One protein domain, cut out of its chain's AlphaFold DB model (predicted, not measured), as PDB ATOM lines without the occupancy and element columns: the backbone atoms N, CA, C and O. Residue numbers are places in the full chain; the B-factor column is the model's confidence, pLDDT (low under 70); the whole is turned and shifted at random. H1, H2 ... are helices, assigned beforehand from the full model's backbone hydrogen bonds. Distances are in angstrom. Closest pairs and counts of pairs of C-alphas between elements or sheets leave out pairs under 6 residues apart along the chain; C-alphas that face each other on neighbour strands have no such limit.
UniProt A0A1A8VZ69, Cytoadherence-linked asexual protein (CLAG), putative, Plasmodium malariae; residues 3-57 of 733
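This is residues 3 to 57 of the 733 residues of the protein "Cytoadherence-linked asexual protein (CLAG), putative" of Plasmodium malariae (UniProt A0A1A8VZ69). This is a strung-out chain with little regular structure: a curled end of residues 3 to 21, which holds H1, and an unnamed loop of residues 44 to 57 at the other end, joined by residues 22 to 43, which stand free and include H2. The 55 printed residues have two named helices, H1 then H2, and no named strand; the class is all helix, with 12 residues in named elements. The whole is extended, with a radius of gyration of the C-alphas of 18.2 A, and spans 46 by 29 by 22 A.

H1, residues 14 to 21, and H2, residues 28 to 31, are apart, joined by a short link of 6 residues. In H1 every O i to N i+4 pair is within hydrogen-bond range; H2 is too short for such a pair, and its one O i to N i+3 pair is not within range.

H1 measures 10.6 A from C-alpha 14 at (-57.282, -12.575, 47.475) to C-alpha 21. H2 measures 5.3 A and ends at C-alpha 31, at (-38.036, -27.985, 48.468).

The two farthest C-alphas, of His 11 and Pro 55, are 46.5 A apart. The printed part has no cut. Residues 32 to 57 hold no named element. The pLDDT is under 70 at residues 28 to 29, 31 to 34 and 50 to 56.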
ATOM      1  N   THR A   3     -56.700 -16.233  40.287       76.88
ATOM      2  CA  THR A   3     -57.087 -15.313  41.371       76.88
ATOM      3  C   THR A   3     -58.372 -15.689  42.115       76.88
ATOM      4  O   THR A   3     -58.627 -15.140  43.178       76.88
ATOM      5  N   THR A   4     -59.179 -16.607  41.579       78.69
ATOM      6  CA  THR A   4     -60.504 -16.968  42.112       78.69
ATOM      7  C   THR A   4     -60.602 -18.439  42.529       78.69
ATOM      8  O   THR A   4     -61.701 -18.936  42.733       78.69
ATOM      9  N   VAL A   5     -59.476 -19.163  42.579       85.56
ATOM     10  CA  VAL A   5     -59.437 -20.629  42.792       85.56
ATOM     11  C   VAL A   5     -58.624 -21.003  44.045       85.56
ATOM     12  O   VAL A   5     -58.350 -22.173  44.292       85.56
ATOM     13  N   PHE A   6     -58.226 -20.027  44.866       84.75
ATOM     14  CA  PHE A   6     -57.574 -20.315  46.145       84.75
ATOM     15  C   PHE A   6     -58.558 -20.968  47.126       84.75
ATOM     16  O   PHE A   6     -59.738 -20.628  47.129       84.75
ATOM     17  N   VAL A   7     -58.067 -21.891  47.959       80.31
ATOM     18  CA  VAL A   7     -58.893 -22.728  48.852       80.31
ATOM     19  C   VAL A   7     -59.781 -21.885  49.778       80.31
ATOM     20  O   VAL A   7     -60.977 -22.140  49.863       80.31
ATOM     21  N   ASP A   8     -59.234 -20.813  50.358       82.44
ATOM     22  CA  ASP A   8     -59.950 -19.956  51.316       82.44
ATOM     23  C   ASP A   8     -60.496 -18.654  50.702       82.44
ATOM     24  O   ASP A   8     -60.828 -17.706  51.417       82.44
ATOM     25  N   ILE A   9     -60.615 -18.576  49.371       86.44
ATOM     26  CA  ILE A   9     -61.045 -17.345  48.683       86.44
ATOM     27  C   ILE A   9     -62.475 -16.912  49.040       86.44
ATOM     28  O   ILE A   9     -62.812 -15.740  48.919       86.44
ATOM     29  N   ALA A  10     -63.319 -17.853  49.478       84.94
ATOM     30  CA  ALA A  10     -64.698 -17.581  49.880       84.94
ATOM     31  C   ALA A  10     -64.800 -16.846  51.227       84.94
ATOM     32  O   ALA A  10     -65.816 -16.213  51.504       84.94
ATOM     33  N   HIS A  11     -63.758 -16.932  52.059       86.62
ATOM     34  CA  HIS A  11     -63.754 -16.407  53.426       86.62
ATOM     35  C   HIS A  11     -62.704 -15.315  53.652       86.62
ATOM     36  O   HIS A  11     -62.747 -14.640  54.678       86.62
ATOM     37  N   LYS A  12     -61.756 -15.143  52.722       87.31
ATOM     38  CA  LYS A  12     -60.590 -14.269  52.878       87.31
ATOM     39  C   LYS A  12     -60.325 -13.427  51.639       87.31
ATOM     40  O   LYS A  12     -60.749 -13.746  50.530       87.31
ATOM     41  N   ASN A  13     -59.545 -12.364  51.826       89.56
ATOM     42  CA  ASN A  13     -59.075 -11.530  50.724       89.56
ATOM     43  C   ASN A  13     -58.136 -12.312  49.794       89.56
ATOM     44  O   ASN A  13     -57.415 -13.211  50.225       89.56
ATOM     45  N   ILE A  14     -58.081 -11.905  48.520       86.62
ATOM     46  CA  ILE A  14     -57.282 -12.575  47.475       86.62
ATOM     47  C   ILE A  14     -55.816 -12.751  47.898       86.62
ATOM     48  O   ILE A  14     -55.253 -13.830  47.730       86.62
ATOM     49  N   ALA A  15     -55.202 -11.706  48.461       87.25
ATOM     50  CA  ALA A  15     -53.809 -11.752  48.901       87.25
ATOM     51  C   ALA A  15     -53.602 -12.734  50.064       87.25
ATOM     52  O   ALA A  15     -52.664 -13.525  50.041       87.25
ATOM     53  N   GLU A  16     -54.498 -12.731  51.050       88.94
ATOM     54  CA  GLU A  16     -54.406 -13.618  52.211       88.94
ATOM     55  C   GLU A  16     -54.610 -15.086  51.812       88.94
ATOM     56  O   GLU A  16     -53.824 -15.950  52.193       88.94
ATOM     57  N   ALA A  17     -55.599 -15.364  50.957       86.31
ATOM     58  CA  ALA A  17     -55.838 -16.696  50.407       86.31
ATOM     59  C   ALA A  17     -54.650 -17.202  49.563       86.31
ATOM     60  O   ALA A  17     -54.325 -18.391  49.592       86.31
ATOM     61  N   MET A  18     -53.964 -16.305  48.845       87.44
ATOM     62  CA  MET A  18     -52.733 -16.626  48.121       87.44
ATOM     63  C   MET A  18     -51.596 -17.002  49.080       87.44
ATOM     64  O   MET A  18     -50.963 -18.036  48.873       87.44
ATOM     65  N   TYR A  19     -51.351 -16.227  50.140       87.19
ATOM     66  CA  TYR A  19     -50.304 -16.544  51.120       87.19
ATOM     67  C   TYR A  19     -50.567 -17.865  51.849       87.19
ATOM     68  O   TYR A  19     -49.652 -18.670  52.001       87.19
ATOM     69  N   LEU A  20     -51.818 -18.141  52.222       85.81
ATOM     70  CA  LEU A  20     -52.193 -19.414  52.848       85.81
ATOM     71  C   LEU A  20     -51.953 -20.604  51.921       85.81
ATOM     72  O   LEU A  20     -51.510 -21.655  52.377       85.81
ATOM     73  N   SER A  21     -52.159 -20.430  50.611       83.44
ATOM     74  CA  SER A  21     -51.868 -21.480  49.627       83.44
ATOM     75  C   SER A  21     -50.377 -21.824  49.506       83.44
ATOM     76  O   SER A  21     -50.041 -22.908  49.028       83.44
ATOM     77  N   LEU A  22     -49.491 -20.927  49.953       84.94
ATOM     78  CA  LEU A  22     -48.038 -21.106  49.964       84.94
ATOM     79  C   LEU A  22     -47.494 -21.518  51.338       84.94
ATOM     80  O   LEU A  22     -46.294 -21.738  51.459       84.94
ATOM     81  N   LYS A  23     -48.339 -21.675  52.369       83.94
ATOM     82  CA  LYS A  23     -47.887 -21.973  53.742       83.94
ATOM     83  C   LYS A  23     -46.985 -23.218  53.817       83.94
ATOM     84  O   LYS A  23     -46.018 -23.239  54.565       83.94
ATOM     85  N   GLU A  24     -47.267 -24.235  53.005       80.94
ATOM     86  CA  GLU A  24     -46.501 -25.490  52.965       80.94
ATOM     87  C   GLU A  24     -45.300 -25.467  51.992       80.94
ATOM     88  O   GLU A  24     -44.676 -26.508  51.754       80.94
ATOM     89  N   GLU A  25     -44.968 -24.321  51.384       80.31
ATOM     90  CA  GLU A  25     -43.873 -24.203  50.408       80.31
ATOM     91  C   GLU A  25     -42.512 -24.563  51.021       80.31
ATOM     92  O   GLU A  25     -41.677 -25.183  50.355       80.31
ATOM     93  N   ASP A  26     -42.323 -24.273  52.312       79.81
ATOM     94  CA  ASP A  26     -41.066 -24.509  53.017       79.81
ATOM     95  C   ASP A  26     -40.874 -25.945  53.546       79.81
ATOM     96  O   ASP A  26     -39.839 -26.278  54.137       79.81
ATOM     97  N   THR A  27     -41.819 -26.841  53.257       77.62
ATOM     98  CA  THR A  27     -41.721 -28.254  53.632       77.62
ATOM     99  C   THR A  27     -40.648 -28.997  52.830       77.62
ATOM    100  O   THR A  27     -40.381 -28.723  51.654       77.62
ATOM    101  N   PHE A  28     -40.063 -30.031  53.444       68.31
ATOM    102  CA  PHE A  28     -39.052 -30.891  52.818       68.31
ATOM    103  C   PHE A  28     -39.489 -31.431  51.446       68.31
ATOM    104  O   PHE A  28     -38.719 -31.426  50.482       68.31
ATOM    105  N   HIS A  29     -40.750 -31.858  51.330       68.69
ATOM    106  CA  HIS A  29     -41.290 -32.412  50.091       68.69
ATOM    107  C   HIS A  29     -41.369 -31.386  48.958       68.69
ATOM    108  O   HIS A  29     -41.098 -31.748  47.815       68.69
ATOM    109  N   ARG A  30     -41.695 -30.121  49.246       72.50
ATOM    110  CA  ARG A  30     -41.754 -29.056  48.236       72.50
ATOM    111  C   ARG A  30     -40.357 -28.594  47.820       72.50
ATOM    112  O   ARG A  30     -40.100 -28.526  46.618       72.50
ATOM    113  N   LYS A  31     -39.420 -28.424  48.760       67.88
ATOM    114  CA  LYS A  31     -38.036 -27.985  48.468       67.88
ATOM    115  C   LYS A  31     -37.226 -28.952  47.604       67.88
ATOM    116  O   LYS A  31     -36.348 -28.531  46.857       67.88
ATOM    117  N   ILE A  32     -37.515 -30.253  47.670       62.66
ATOM    118  CA  ILE A  32     -36.819 -31.266  46.854       62.66
ATOM    119  C   ILE A  32     -37.348 -31.326  45.414       62.66
ATOM    120  O   ILE A  32     -36.676 -31.855  44.517       62.66
ATOM    121  N   THR A  33     -38.538 -30.776  45.164       64.94
ATOM    122  CA  THR A  33     -39.092 -30.686  43.810       64.94
ATOM    123  C   THR A  33     -38.449 -29.555  43.012       64.94
ATOM    124  O   THR A  33     -37.861 -28.625  43.549       64.94
ATOM    125  N   THR A  34     -38.525 -29.654  41.687       62.78
ATOM    126  CA  THR A  34     -37.957 -28.660  40.765       62.78
ATOM    127  C   THR A  34     -39.061 -27.938  40.025       62.78
ATOM    128  O   THR A  34     -39.852 -28.583  39.332       62.78
ATOM    129  N   SER A  35     -39.068 -26.612  40.103       73.06
ATOM    130  CA  SER A  35     -39.946 -25.743  39.326       73.06
ATOM    131  C   SER A  35     -39.255 -25.337  38.015       73.06
ATOM    132  O   SER A  35     -38.248 -24.632  37.998       73.06
ATOM    133  N   TYR A  36     -39.773 -25.809  36.877       72.62
ATOM    134  CA  TYR A  36     -39.247 -25.445  35.554       72.62
ATOM    135  C   TYR A  36     -39.941 -24.189  35.035       72.62
ATOM    136  O   TYR A  36     -40.910 -24.277  34.280       72.62
ATOM    137  N   TRP A  37     -39.438 -23.021  35.427       82.19
ATOM    138  CA  TRP A  37     -39.849 -21.757  34.830       82.19
ATOM    139  C   TRP A  37     -38.786 -21.252  33.855       82.19
ATOM    140  O   TRP A  37     -37.605 -21.151  34.187       82.19
ATOM    141  N   PHE A  38     -39.215 -20.930  32.638       77.81
ATOM    142  CA  PHE A  38     -38.382 -20.323  31.609       77.81
ATOM    143  C   PHE A  38     -39.175 -19.208  30.922       77.81
ATOM    144  O   PHE A  38     -40.385 -19.365  30.737       77.81
ATOM    145  N   PRO A  39     -38.521 -18.121  30.476       84.31
ATOM    146  CA  PRO A  39     -39.159 -17.155  29.593       84.31
ATOM    147  C   PRO A  39     -39.739 -17.858  28.361       84.31
ATOM    148  O   PRO A  39     -39.070 -18.692  27.742       84.31
ATOM    149  N   SER A  40     -40.986 -17.533  28.011       83.31
ATOM    150  CA  SER A  40     -41.658 -18.145  26.864       83.31
ATOM    151  C   SER A  40     -40.878 -17.864  25.579       83.31
ATOM    152  O   SER A  40     -40.636 -16.712  25.221       83.31
ATOM    153  N   ALA A  41     -40.464 -18.924  24.886       81.12
ATOM    154  CA  ALA A  41     -39.750 -18.806  23.625       81.12
ATOM    155  C   ALA A  41     -40.739 -18.751  22.456       81.12
ATOM    156  O   ALA A  41     -41.609 -19.612  22.329       81.12
ATOM    157  N   VAL A  42     -40.548 -17.802  21.539       83.25
ATOM    158  CA  VAL A  42     -41.313 -17.741  20.287       83.25
ATOM    159  C   VAL A  42     -40.779 -18.814  19.330       83.25
ATOM    160  O   VAL A  42     -39.772 -18.620  18.648       83.25
ATOM    161  N   LYS A  43     -41.420 -19.987  19.322       82.19
ATOM    162  CA  LYS A  43     -41.066 -21.142  18.479       82.19
ATOM    163  C   LYS A  43     -42.264 -21.638  17.680       82.19
ATOM    164  O   LYS A  43     -43.409 -21.454  18.080       82.19
ATOM    165  N   LYS A  44     -41.996 -22.322  16.562       82.94
ATOM    166  CA  LYS A  44     -43.052 -23.014  15.809       82.94
ATOM    167  C   LYS A  44     -43.597 -24.169  16.658       82.94
ATOM    168  O   LYS A  44     -42.815 -24.977  17.161       82.94
ATOM    169  N   SER A  45     -44.916 -24.253  16.809       80.56
ATOM    170  CA  SER A  45     -45.572 -25.258  17.650       80.56
ATOM    171  C   SER A  45     -45.622 -26.624  16.958       80.56
ATOM    172  O   SER A  45     -46.552 -26.918  16.209       80.56
ATOM    173  N   TYR A  46     -44.624 -27.460  17.228       81.62
ATOM    174  CA  TYR A  46     -44.636 -28.883  16.890       81.62
ATOM    175  C   TYR A  46     -44.780 -29.700  18.168       81.62
ATOM    176  O   TYR A  46     -44.140 -29.392  19.177       81.62
ATOM    177  N   THR A  47     -45.607 -30.743  18.139       80.38
ATOM    178  CA  THR A  47     -45.879 -31.564  19.322       80.38
ATOM    179  C   THR A  47     -45.364 -32.983  19.134       80.38
ATOM    180  O   THR A  47     -45.428 -33.564  18.053       80.38
ATOM    181  N   LEU A  48     -44.841 -33.554  20.217       74.19
ATOM    182  CA  LEU A  48     -44.573 -34.993  20.319       74.19
ATOM    183  C   LEU A  48     -45.805 -35.768  20.805       74.19
ATOM    184  O   LEU A  48     -45.912 -36.972  20.593       74.19
ATOM    185  N   TYR A  49     -46.741 -35.071  21.450       70.50
ATOM    186  CA  TYR A  49     -48.005 -35.628  21.906       70.50
ATOM    187  C   TYR A  49     -49.018 -35.639  20.762       70.50
ATOM    188  O   TYR A  49     -49.202 -34.629  20.076       70.50
ATOM    189  N   VAL A  50     -49.677 -36.782  20.573       57.25
ATOM    190  CA  VAL A  50     -50.683 -36.976  19.526       57.25
ATOM    191  C   VAL A  50     -51.964 -36.243  19.919       57.25
ATOM    192  O   VAL A  50     -52.620 -36.600  20.896       57.25
ATOM    193  N   ARG A  51     -52.357 -35.243  19.128       54.50
ATOM    194  CA  ARG A  51     -53.741 -34.759  19.064       54.50
ATOM    195  C   ARG A  51     -54.285 -35.165  17.701       54.50
ATOM    196  O   ARG A  51     -53.715 -34.772  16.693       54.50
ATOM    197  N   ARG A  52     -55.373 -35.946  17.675       55.91
ATOM    198  CA  ARG A  52     -55.948 -36.554  16.453       55.91
ATOM    199  C   ARG A  52     -56.220 -35.559  15.311       55.91
ATOM    200  O   ARG A  52     -56.207 -35.968  14.161       55.91
ATOM    201  N   ASN A  53     -56.416 -34.276  15.626       60.66
ATOM    202  CA  ASN A  53     -56.871 -33.257  14.674       60.66
ATOM    203  C   ASN A  53     -55.820 -32.162  14.376       60.66
ATOM    204  O   ASN A  53     -56.171 -31.141  13.792       60.66
ATOM    205  N   LEU A  54     -54.551 -32.319  14.793       56.31
ATOM    206  CA  LEU A  54     -53.478 -31.355  14.494       56.31
ATOM    207  C   LEU A  54     -52.310 -32.046  13.759       56.31
ATOM    208  O   LEU A  54     -51.703 -32.951  14.330       56.31
ATOM    209  N   PRO A  55     -51.944 -31.604  12.540       52.31
ATOM    210  CA  PRO A  55     -51.013 -32.316  11.652       52.31
ATOM    211  C   PRO A  55     -49.519 -32.073  11.947       52.31
ATOM    212  O   PRO A  55     -48.665 -32.365  11.120       52.31
ATOM    213  N   MET A  56     -49.159 -31.474  13.084       63.25
ATOM    214  CA  MET A  56     -47.794 -30.968  13.313       63.25
ATOM    215  C   MET A  56     -46.988 -31.885  14.243       63.25
ATOM    216  O   MET A  56     -46.518 -31.457  15.303       63.25
ATOM    217  N   SER A  57     -46.814 -33.151  13.847       79.88
ATOM    218  CA  SER A  57     -45.947 -34.089  14.568       79.88
ATOM    219  C   SER A  57     -44.479 -33.720  14.378       79.88
ATOM    220  O   SER A  57     -43.974 -33.566  13.264       79.88
TER     221      SER A  57